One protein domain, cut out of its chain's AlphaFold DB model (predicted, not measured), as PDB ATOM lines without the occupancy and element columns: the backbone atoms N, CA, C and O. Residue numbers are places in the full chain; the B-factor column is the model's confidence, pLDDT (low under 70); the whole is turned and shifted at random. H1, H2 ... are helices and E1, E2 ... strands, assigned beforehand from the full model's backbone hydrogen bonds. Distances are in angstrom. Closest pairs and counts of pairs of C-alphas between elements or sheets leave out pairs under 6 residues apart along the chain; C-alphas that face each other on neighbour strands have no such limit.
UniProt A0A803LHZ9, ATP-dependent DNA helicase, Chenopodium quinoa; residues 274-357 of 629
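Overview. This is residues 274 to 357 of the 629 residues of the protein "ATP-dependent DNA helicase" of Chenopodium quinoa (UniProt A0A803LHZ9). Little of this is regular structure: a hairpin, E1 and E2, makes one end, and at the other H2 and H4 pack on each other at a steep angle, with bare residues 300 to 317 joining the ends. The 84 printed residues run H1, E1, E2, H2, H3, H4, a mixed class with 33 residues in named elements; the sheet is antiparallel. It is only just compact, close to loose, with radius of gyration of the C-alphas 14.0 A and spans 37 by 28 by 22 A.

Along the chain. Find C-alpha 274 at (21.997, 63.608, 79.082), where H1 begins, running 8.1 A to residue 278. Next come E1, residues 288 to 291, 9.5 A, and E2, 296 to 299, 10.0 A. H2, 318 to 326, spans 12.3 A; H3, 335 to 338, 5.3 A; H4, 349 to 355, 9.9 A, ending at (-1.136, 60.442, 91.199).

Arrangement. In the hairpin, look for N 289 and O 298, 2.9 A apart. H1 is apart from E2 and the other helices. H2 touches H4, closest C-alphas Tyr 321 and Tyr 349, 5.3 A. H2 and H3 only just touch, with 3 pairs of C-alphas within 8 A, closest Leu 325 and Ile 338, 6.6 A. Every O i to N i+4 pair is within hydrogen-bond range in H2 and H4; H1 has 0 of 1, but 1 of 2 O i to N i+3; H3 is too short for an O i to N i+4 pair.

Size, cuts and confidence. C-alphas 293 and 357 are farthest apart, 39.5 A. The printed part has no cut; E2 to H2 is a long link. Confidence is under 70 at residues 292 to 295, 300 to 317, 320 and 357.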
ATOM      1  N   ALA A 274      22.500  62.979  77.854       85.88
ATOM      2  CA  ALA A 274      21.997  63.608  79.082       85.88
ATOM      3  C   ALA A 274      21.097  64.824  78.801       85.88
ATOM      4  O   ALA A 274      20.136  65.077  79.508       85.88
ATOM      5  N   GLU A 275      21.375  65.548  77.718       82.94
ATOM      6  CA  GLU A 275      20.618  66.738  77.313       82.94
ATOM      7  C   GLU A 275      19.187  66.391  76.853       82.94
ATOM      8  O   GLU A 275      18.310  67.246  76.862       82.94
ATOM      9  N   ALA A 276      18.924  65.134  76.470       85.00
ATOM     10  CA  ALA A 276      17.582  64.670  76.118       85.00
ATOM     11  C   ALA A 276      16.664  64.549  77.350       85.00
ATOM     12  O   ALA A 276      15.442  64.621  77.213       85.00
ATOM     13  N   HIS A 277      17.242  64.417  78.554       89.50
ATOM     14  CA  HIS A 277      16.491  64.213  79.796       89.50
ATOM     15  C   HIS A 277      15.609  65.389  80.183       89.50
ATOM     16  O   HIS A 277      14.641  65.184  80.907       89.50
ATOM     17  N   ASP A 278      15.908  66.590  79.690       86.44
ATOM     18  CA  ASP A 278      15.165  67.806  80.019       86.44
ATOM     19  C   ASP A 278      13.945  68.039  79.110       86.44
ATOM     20  O   ASP A 278      13.140  68.947  79.368       86.44
ATOM     21  N   LEU A 279      13.764  67.201  78.085       86.56
ATOM     22  CA  LEU A 279      12.707  67.322  77.083       86.56
ATOM     23  C   LEU A 279      11.601  66.284  77.310       86.56
ATOM     24  O   LEU A 279      11.856  65.095  77.531       86.56
ATOM     25  N   THR A 280      10.348  66.732  77.210       87.19
ATOM     26  CA  THR A 280       9.206  65.817  77.072       87.19
ATOM     27  C   THR A 280       9.208  65.211  75.669       87.19
ATOM     28  O   THR A 280       9.878  65.715  74.767       87.19
ATOM     29  N   TYR A 281       8.428  64.153  75.438       85.38
ATOM     30  CA  TYR A 281       8.301  63.595  74.087       85.38
ATOM     31  C   TYR A 281       7.725  64.616  73.080       85.38
ATOM     32  O   TYR A 281       8.080  64.585  71.904       85.38
ATOM     33  N   VAL A 282       6.874  65.547  73.534       76.56
ATOM     34  CA  VAL A 282       6.302  66.624  72.699       76.56
ATOM     35  C   VAL A 282       7.345  67.670  72.328       76.56
ATOM     36  O   VAL A 282       7.358  68.141  71.192       76.56
ATOM     37  N   ASP A 283       8.200  68.028  73.284       78.88
ATOM     38  CA  ASP A 283       9.232  69.049  73.104       78.88
ATOM     39  C   ASP A 283      10.454  68.490  72.378       78.88
ATOM     40  O   ASP A 283      11.246  69.246  71.824       78.88
ATOM     41  N   PHE A 284      10.609  67.166  72.333       84.69
ATOM     42  CA  PHE A 284      11.767  66.507  71.742       84.69
ATOM     43  C   PHE A 284      12.105  66.974  70.311       84.69
ATOM     44  O   PHE A 284      13.275  67.269  70.047       84.69
ATOM     45  N   PRO A 285      11.123  67.163  69.401       78.62
ATOM     46  CA  PRO A 285      11.377  67.639  68.043       78.62
ATOM     47  C   PRO A 285      11.919  69.071  67.932       78.62
ATOM     48  O   PRO A 285      12.261  69.489  66.826       78.62
ATOM     49  N   THR A 286      11.963  69.842  69.026       74.81
ATOM     50  CA  THR A 286      12.541  71.200  69.048       74.81
ATOM     51  C   THR A 286      14.069  71.178  68.954       74.81
ATOM     52  O   THR A 286      14.668  72.101  68.404       74.81
ATOM     53  N   GLU A 287      14.701  70.100  69.426       79.25
ATOM     54  CA  GLU A 287      16.160  69.928  69.423       79.25
ATOM     55  C   GLU A 287      16.623  68.716  68.599       79.25
ATOM     56  O   GLU A 287      17.786  68.633  68.183       79.25
ATOM     57  N   TRP A 288      15.708  67.787  68.318       81.69
ATOM     58  CA  TRP A 288      15.974  66.535  67.617       81.69
ATOM     59  C   TRP A 288      15.130  66.431  66.351       81.69
ATOM     60  O   TRP A 288      13.980  66.860  66.308       81.69
ATOM     61  N   ARG A 289      15.710  65.883  65.285       79.50
ATOM     62  CA  ARG A 289      15.011  65.644  64.023       79.50
ATOM     63  C   ARG A 289      14.951  64.151  63.747       79.50
ATOM     64  O   ARG A 289      15.991  63.493  63.677       79.50
ATOM     65  N   TRP A 290      13.742  63.679  63.459       77.94
ATOM     66  CA  TRP A 290      13.516  62.340  62.943       77.94
ATOM     67  C   TRP A 290      14.010  62.236  61.501       77.94
ATOM     68  O   TRP A 290      13.498  62.916  60.606       77.94
ATOM     69  N   LEU A 291      14.992  61.372  61.270       75.12
ATOM     70  CA  LEU A 291      15.430  60.997  59.931       75.12
ATOM     71  C   LEU A 291      14.644  59.758  59.509       75.12
ATOM     72  O   LEU A 291      14.951  58.650  59.948       75.12
ATOM     73  N   SER A 292      13.618  59.942  58.673       62.22
ATOM     74  CA  SER A 292      12.738  58.858  58.207       62.22
ATOM     75  C   SER A 292      13.499  57.724  57.527       62.22
ATOM     76  O   SER A 292      13.174  56.556  57.740       62.22
ATOM     77  N   ASP A 293      14.526  58.085  56.760       67.44
ATOM     78  CA  ASP A 293      15.294  57.164  55.921       67.44
ATOM     79  C   ASP A 293      16.228  56.288  56.768       67.44
ATOM     80  O   ASP A 293      16.424  55.110  56.479       67.44
ATOM     81  N   GLU A 294      16.739  56.836  57.875       67.00
ATOM     82  CA  GLU A 294      17.637  56.144  58.812       67.00
ATOM     83  C   GLU A 294      16.910  55.590  60.050       67.00
ATOM     84  O   GLU A 294      17.491  54.839  60.837       67.00
ATOM     85  N   ARG A 295      15.636  55.964  60.235       66.25
ATOM     86  CA  ARG A 295      14.803  55.698  61.420       66.25
ATOM     87  C   ARG A 295      15.532  55.974  62.733       66.25
ATOM     88  O   ARG A 295      15.590  55.119  63.623       66.25
ATOM     89  N   LYS A 296      16.114  57.164  62.825       73.31
ATOM     90  CA  LYS A 296      16.913  57.595  63.966       73.31
ATOM     91  C   LYS A 296      16.692  59.075  64.238       73.31
ATOM     92  O   LYS A 296      16.466  59.862  63.323       73.31
ATOM     93  N   GLU A 297      16.799  59.439  65.506       76.62
ATOM     94  CA  GLU A 297      16.781  60.828  65.949       76.62
ATOM     95  C   GLU A 297      18.195  61.425  65.869       76.62
ATOM     96  O   GLU A 297      19.163  60.849  66.382       76.62
ATOM     97  N   GLN A 298      18.327  62.587  65.226       78.81
ATOM     98  CA  GLN A 298      19.587  63.323  65.132       78.81
ATOM     99  C   GLN A 298      19.448  64.723  65.735       78.81
ATOM    100  O   GLN A 298      18.548  65.489  65.382       78.81
ATOM    101  N   LYS A 299      20.380  65.081  66.626       77.62
ATOM    102  CA  LYS A 299      20.443  66.418  67.225       77.62
ATOM    103  C   LYS A 299      20.682  67.469  66.143       77.62
ATOM    104  O   LYS A 299      21.644  67.366  65.377       77.62
ATOM    105  N   THR A 300      19.832  68.490  66.092       66.88
ATOM    106  CA  THR A 300      19.894  69.546  65.074       66.88
ATOM    107  C   THR A 300      20.228  70.890  65.720       66.88
ATOM    108  O   THR A 300      19.787  71.192  66.824       66.88
ATOM    109  N   LYS A 301      21.019  71.727  65.039       54.38
ATOM    110  CA  LYS A 301      21.275  73.106  65.473       54.38
ATOM    111  C   LYS A 301      20.223  74.026  64.853       54.38
ATOM    112  O   LYS A 301      20.370  74.418  63.703       54.38
ATOM    113  N   ILE A 302      19.231  74.392  65.665       53.59
ATOM    114  CA  ILE A 302      18.310  75.527  65.482       53.59
ATOM    115  C   ILE A 302      17.170  75.280  64.475       53.59
ATOM    116  O   ILE A 302      17.369  75.224  63.264       53.59
ATOM    117  N   GLY A 303      15.943  75.229  65.002       53.50
ATOM    118  CA  GLY A 303      14.695  75.353  64.249       53.50
ATOM    119  C   GLY A 303      13.478  75.282  65.177       53.50
ATOM    120  O   GLY A 303      13.427  74.433  66.058       53.50
ATOM    121  N   THR A 304      12.487  76.158  64.998       50.59
ATOM    122  CA  THR A 304      11.203  76.077  65.720       50.59
ATOM    123  C   THR A 304      10.341  74.975  65.106       50.59
ATOM    124  O   THR A 304       9.617  75.206  64.139       50.59
ATOM    125  N   SER A 305      10.466  73.764  65.635       48.09
ATOM    126  CA  SER A 305       9.669  72.588  65.278       48.09
ATOM    127  C   SER A 305       8.670  72.303  66.399       48.09
ATOM    128  O   SER A 305       9.052  72.241  67.564       48.09
ATOM    129  N   ILE A 306       7.387  72.159  66.056       49.50
ATOM    130  CA  ILE A 306       6.327  71.769  66.994       49.50
ATOM    131  C   ILE A 306       6.052  70.278  66.798       49.50
ATOM    132  O   ILE A 306       5.574  69.862  65.739       49.50
ATOM    133  N   GLY A 307       6.329  69.478  67.828       47.19
ATOM    134  CA  GLY A 307       5.977  68.063  67.865       47.19
ATOM    135  C   GLY A 307       4.462  67.859  67.922       47.19
ATOM    136  O   GLY A 307       3.760  68.507  68.694       47.19
ATOM    137  N   ARG A 308       3.930  66.946  67.103       46.06
ATOM    138  CA  ARG A 308       2.510  66.560  67.125       46.06
ATOM    139  C   ARG A 308       2.379  65.131  67.642       46.06
ATOM    140  O   ARG A 308       2.884  64.203  67.017       46.06
ATOM    141  N   ILE A 309       1.669  64.940  68.755       53.06
ATOM    142  CA  ILE A 309       1.299  63.606  69.249       53.06
ATOM    143  C   ILE A 309      -0.049  63.192  68.653       53.06
ATOM    144  O   ILE A 309      -1.002  63.976  68.635       53.06
ATOM    145  N   TYR A 310      -0.136  61.930  68.232       47.56
ATOM    146  CA  TYR A 310      -1.356  61.311  67.716       47.56
ATOM    147  C   TYR A 310      -2.545  61.486  68.671       47.56
ATOM    148  O   TYR A 310      -2.428  61.233  69.875       47.56
ATOM    149  N   PHE A 311      -3.685  61.943  68.144       41.78
ATOM    150  CA  PHE A 311      -4.917  62.143  68.911       41.78
ATOM    151  C   PHE A 311      -5.400  60.822  69.522       41.78
ATOM    152  O   PHE A 311      -5.629  59.850  68.811       41.78
ATOM    153  N   ALA A 312      -5.572  60.792  70.842       42.62
ATOM    154  CA  ALA A 312      -6.189  59.673  71.540       42.62
ATOM    155  C   ALA A 312      -7.455  60.190  72.224       42.62
ATOM    156  O   ALA A 312      -7.378  61.139  72.999       42.62
ATOM    157  N   HIS A 313      -8.605  59.596  71.906       42.56
ATOM    158  CA  HIS A 313      -9.867  59.899  72.575       42.56
ATOM    159  C   HIS A 313      -9.841  59.316  74.001       42.56
ATOM    160  O   HIS A 313      -9.309  58.216  74.162       42.56
ATOM    161  N   PRO A 314     -10.422  59.970  75.023       46.69
ATOM    162  CA  PRO A 314     -10.456  59.431  76.389       46.69
ATOM    163  C   PRO A 314     -11.018  58.004  76.512       46.69
ATOM    164  O   PRO A 314     -10.472  57.169  77.228       46.69
ATOM    165  N   ALA A 315     -12.029  57.672  75.699       43.84
ATOM    166  CA  ALA A 315     -12.573  56.311  75.574       43.84
ATOM    167  C   ALA A 315     -11.549  55.235  75.137       43.84
ATOM    168  O   ALA A 315     -11.831  54.045  75.238       43.84
ATOM    169  N   PHE A 316     -10.354  55.612  74.661       48.59
ATOM    170  CA  PHE A 316      -9.271  54.675  74.324       48.59
ATOM    171  C   PHE A 316      -8.458  54.214  75.549       48.59
ATOM    172  O   PHE A 316      -7.451  53.514  75.391       48.59
ATOM    173  N   GLY A 317      -8.879  54.596  76.760       67.56
ATOM    174  CA  GLY A 317      -8.356  54.083  78.024       67.56
ATOM    175  C   GLY A 317      -6.863  54.356  78.196       67.56
ATOM    176  O   GLY A 317      -6.405  55.487  78.071       67.56
ATOM    177  N   GLU A 318      -6.074  53.308  78.446       79.44
ATOM    178  CA  GLU A 318      -4.627  53.400  78.709       79.44
ATOM    179  C   GLU A 318      -3.835  54.171  77.638       79.44
ATOM    180  O   GLU A 318      -2.854  54.837  77.966       79.44
ATOM    181  N   LYS A 319      -4.281  54.166  76.374       71.75
ATOM    182  CA  LYS A 319      -3.635  54.941  75.296       71.75
ATOM    183  C   LYS A 319      -3.802  56.453  75.475       71.75
ATOM    184  O   LYS A 319      -2.894  57.211  75.139       71.75
ATOM    185  N   TYR A 320      -4.941  56.890  76.005       65.62
ATOM    186  CA  TYR A 320      -5.196  58.294  76.321       65.62
ATOM    187  C   TYR A 320      -4.351  58.757  77.510       65.62
ATOM    188  O   TYR A 320      -3.694  59.795  77.434       65.62
ATOM    189  N   TYR A 321      -4.286  57.951  78.570       73.75
ATOM    190  CA  TYR A 321      -3.486  58.283  79.749       73.75
ATOM    191  C   TYR A 321      -1.983  58.289  79.443       73.75
ATOM    192  O   TYR A 321      -1.282  59.205  79.860       73.75
ATOM    193  N   LEU A 322      -1.499  57.354  78.617       84.19
ATOM    194  CA  LEU A 322      -0.134  57.398  78.088       84.19
ATOM    195  C   LEU A 322       0.138  58.713  77.342       84.19
ATOM    196  O   LEU A 322       1.150  59.361  77.594       84.19
ATOM    197  N   ARG A 323      -0.774  59.152  76.462       77.50
ATOM    198  CA  ARG A 323      -0.649  60.441  75.761       77.50
ATOM    199  C   ARG A 323      -0.530  61.611  76.743       77.50
ATOM    200  O   ARG A 323       0.304  62.480  76.510       77.50
ATOM    201  N   LEU A 324      -1.331  61.652  77.810       70.56
ATOM    202  CA  LEU A 324      -1.235  62.710  78.825       70.56
ATOM    203  C   LEU A 324       0.146  62.723  79.490       70.56
ATOM    204  O   LEU A 324       0.781  63.772  79.559       70.56
ATOM    205  N   LEU A 325       0.651  61.553  79.885       82.81
ATOM    206  CA  LEU A 325       1.966  61.425  80.519       82.81
ATOM    207  C   LEU A 325       3.107  61.846  79.588       82.81
ATOM    208  O   LEU A 325       4.055  62.475  80.046       82.81
ATOM    209  N   LEU A 326       3.008  61.594  78.280       86.75
ATOM    210  CA  LEU A 326       4.021  62.016  77.301       86.75
ATOM    211  C   LEU A 326       4.167  63.545  77.160       86.75
ATOM    212  O   LEU A 326       5.175  64.000  76.620       86.75
ATOM    213  N   ASN A 327       3.200  64.331  77.650       75.88
ATOM    214  CA  ASN A 327       3.294  65.795  77.710       75.88
ATOM    215  C   ASN A 327       4.031  66.297  78.966       75.88
ATOM    216  O   ASN A 327       4.244  67.497  79.105       75.88
ATOM    217  N   ILE A 328       4.361  65.412  79.910       79.94
ATOM    218  CA  ILE A 328       4.800  65.797  81.261       79.94
ATOM    219  C   ILE A 328       6.090  65.081  81.642       79.94
ATOM    220  O   ILE A 328       7.006  65.696  82.184       79.94
ATOM    221  N   VAL A 329       6.170  63.782  81.360       87.81
ATOM    222  CA  VAL A 329       7.330  62.961  81.687       87.81
ATOM    223  C   VAL A 329       8.506  63.362  80.807       87.81
ATOM    224  O   VAL A 329       8.399  63.438  79.581       87.81
ATOM    225  N   LYS A 330       9.650  63.565  81.456       91.12
ATOM    226  CA  LYS A 330      10.933  63.871  80.832       91.12
ATOM    227  C   LYS A 330      11.931  62.754  81.119       91.12
ATOM    228  O   LYS A 330      11.825  62.082  82.143       91.12
ATOM    229  N   GLY A 331      12.870  62.531  80.203       90.44
ATOM    230  CA  GLY A 331      13.975  61.589  80.409       90.44
ATOM    231  C   GLY A 331      13.606  60.107  80.521       90.44
ATOM    232  O   GLY A 331      14.448  59.317  80.939       90.44
ATOM    233  N   ALA A 332      12.393  59.695  80.136       92.31
ATOM    234  CA  ALA A 332      12.011  58.285  80.184       92.31
ATOM    235  C   ALA A 332      12.889  57.439  79.246       92.31
ATOM    236  O   ALA A 332      12.995  57.717  78.048       92.31
ATOM    237  N   THR A 333      13.492  56.380  79.781       91.06
ATOM    238  CA  THR A 333      14.345  55.430  79.046       91.06
ATOM    239  C   THR A 333      13.618  54.124  78.721       91.06
ATOM    240  O   THR A 333      14.064  53.335  77.878       91.06
ATOM    241  N   CYS A 334      12.481  53.885  79.367       90.19
ATOM    242  CA  CYS A 334      11.588  52.768  79.105       90.19
ATOM    243  C   CYS A 334      10.126  53.144  79.398       90.19
ATOM    244  O   CYS A 334       9.824  54.226  79.898       90.19
ATOM    245  N   PHE A 335       9.198  52.237  79.090       89.88
ATOM    246  CA  PHE A 335       7.771  52.448  79.358       89.88
ATOM    247  C   PHE A 335       7.432  52.499  80.856       89.88
ATOM    248  O   PHE A 335       6.456  53.145  81.233       89.88
ATOM    249  N   GLU A 336       8.219  51.845  81.717       91.50
ATOM    250  CA  GLU A 336       7.998  51.881  83.169       91.50
ATOM    251  C   GLU A 336       8.303  53.261  83.758       91.50
ATOM    252  O   GLU A 336       7.553  53.741  84.611       91.50
ATOM    253  N   ASP A 337       9.314  53.949  83.225       92.38
ATOM    254  CA  ASP A 337       9.650  55.317  83.627       92.38
ATOM    255  C   ASP A 337       8.474  56.276  83.378       92.38
ATOM    256  O   ASP A 337       8.216  57.164  84.184       92.38
ATOM    257  N   ILE A 338       7.693  56.057  82.310       92.25
ATOM    258  CA  ILE A 338       6.531  56.899  81.971       92.25
ATOM    259  C   ILE A 338       5.427  56.822  83.033       92.25
ATOM    260  O   ILE A 338       4.727  57.803  83.275       92.25
ATOM    261  N   LYS A 339       5.261  55.671  83.684       91.25
ATOM    262  CA  LYS A 339       4.257  55.463  84.741       91.25
ATOM    263  C   LYS A 339       4.845  55.567  86.153       91.25
ATOM    264  O   LYS A 339       4.197  55.152  87.113       91.25
ATOM    265  N   THR A 340       6.057  56.104  86.285       93.62
ATOM    266  CA  THR A 340       6.712  56.317  87.577       93.62
ATOM    267  C   THR A 340       6.450  57.736  88.067       93.62
ATOM    268  O   THR A 340       6.833  58.705  87.417       93.62
ATOM    269  N   VAL A 341       5.814  57.873  89.230       88.38
ATOM    270  CA  VAL A 341       5.497  59.173  89.841       88.38
ATOM    271  C   VAL A 341       6.060  59.185  91.257       88.38
ATOM    272  O   VAL A 341       5.822  58.266  92.034       88.38
ATOM    273  N   GLY A 342       6.875  60.191  91.589       85.25
ATOM    274  CA  GLY A 342       7.491  60.295  92.920       85.25
ATOM    275  C   GLY A 342       8.381  59.101  93.309       85.25
ATOM    276  O   GLY A 342       8.511  58.801  94.490       85.25
ATOM    277  N   GLY A 343       8.964  58.399  92.329       87.56
ATOM    278  CA  GLY A 343       9.792  57.206  92.550       87.56
ATOM    279  C   GLY A 343       9.016  55.892  92.715       87.56
ATOM    280  O   GLY A 343       9.633  54.862  92.973       87.56
ATOM    281  N   ILE A 344       7.688  55.902  92.552       90.44
ATOM    282  CA  ILE A 344       6.833  54.709  92.625       90.44
ATOM    283  C   ILE A 344       6.322  54.364  91.224       90.44
ATOM    284  O   ILE A 344       5.734  55.205  90.547       90.44
ATOM    285  N   ILE A 345       6.522  53.114  90.797       93.38
ATOM    286  CA  ILE A 345       5.986  52.598  89.532       93.38
ATOM    287  C   ILE A 345       4.507  52.262  89.732       93.38
ATOM    288  O   ILE A 345       4.161  51.374  90.513       93.38
ATOM    289  N   HIS A 346       3.624  52.943  89.008       85.69
ATOM    290  CA  HIS A 346       2.192  52.670  89.063       85.69
ATOM    291  C   HIS A 346       1.801  51.484  88.159       85.69
ATOM    292  O   HIS A 346       2.454  51.220  87.143       85.69
ATOM    293  N   PRO A 347       0.725  50.746  88.495       82.00
ATOM    294  CA  PRO A 347       0.301  49.580  87.720       82.00
ATOM    295  C   PRO A 347      -0.169  49.949  86.305       82.00
ATOM    296  O   PRO A 347       0.110  49.211  85.361       82.00
ATOM    297  N   THR A 348      -0.818  51.108  86.147       85.75
ATOM    298  CA  THR A 348      -1.393  51.601  84.885       85.75
ATOM    299  C   THR A 348      -1.037  53.066  84.635       85.75
ATOM    300  O   THR A 348      -0.704  53.803  85.569       85.75
ATOM    301  N   TYR A 349      -1.142  53.516  83.382       82.25
ATOM    302  CA  TYR A 349      -0.954  54.926  83.029       82.25
ATOM    303  C   TYR A 349      -2.065  55.796  83.634       82.25
ATOM    304  O   TYR A 349      -1.788  56.909  84.076       82.25
ATOM    305  N   LYS A 350      -3.299  55.278  83.760       79.25
ATOM    306  CA  LYS A 350      -4.391  55.969  84.474       79.25
ATOM    307  C   LYS A 350      -4.026  56.272  85.929       79.25
ATOM    308  O   LYS A 350      -4.236  57.390  86.397       79.25
ATOM    309  N   ALA A 351      -3.466  55.288  86.637       76.69
ATOM    310  CA  ALA A 351      -3.071  55.442  88.035       76.69
ATOM    311  C   ALA A 351      -1.943  56.475  88.202       76.69
ATOM    312  O   ALA A 351      -1.980  57.266  89.144       76.69
ATOM    313  N   ALA A 352      -0.992  56.521  87.263       82.69
ATOM    314  CA  ALA A 352       0.041  57.556  87.228       82.69
ATOM    315  C   ALA A 352      -0.548  58.960  86.971       82.69
ATOM    316  O   ALA A 352      -0.194  59.905  87.673       82.69
ATOM    317  N   CYS A 353      -1.502  59.108  86.040       75.19
ATOM    318  CA  CYS A 353      -2.194  60.385  85.805       75.19
ATOM    319  C   CYS A 353      -2.970  60.877  87.034       75.19
ATOM    320  O   CYS A 353      -2.963  62.071  87.329       75.19
ATOM    321  N   HIS A 354      -3.618  59.961  87.759       72.56
ATOM    322  CA  HIS A 354      -4.309  60.274  89.008       72.56
ATOM    323  C   HIS A 354      -3.326  60.730  90.098       72.56
ATOM    324  O   HIS A 354      -3.576  61.726  90.769       72.56
ATOM    325  N   ALA A 355      -2.182  60.050  90.249       76.81
ATOM    326  CA  ALA A 355      -1.136  60.442  91.199       76.81
ATOM    327  C   ALA A 355      -0.525  61.824  90.888       76.81
ATOM    328  O   ALA A 355      -0.123  62.535  91.804       76.81
ATOM    329  N   LEU A 356      -0.496  62.218  89.609       73.06
ATOM    330  CA  LEU A 356      -0.067  63.546  89.149       73.06
ATOM    331  C   LEU A 356      -1.170  64.620  89.223       73.06
ATOM    332  O   LEU A 356      -0.899  65.775  88.902       73.06
ATOM    333  N   GLY A 357      -2.399  64.265  89.616       69.75
ATOM    334  CA  GLY A 357      -3.525  65.203  89.694       69.75
ATOM    335  C   GLY A 357      -4.021  65.711  88.334       69.75
ATOM    336  O   GLY A 357      -4.575  66.801  88.256       69.75
TER     337      GLY A 357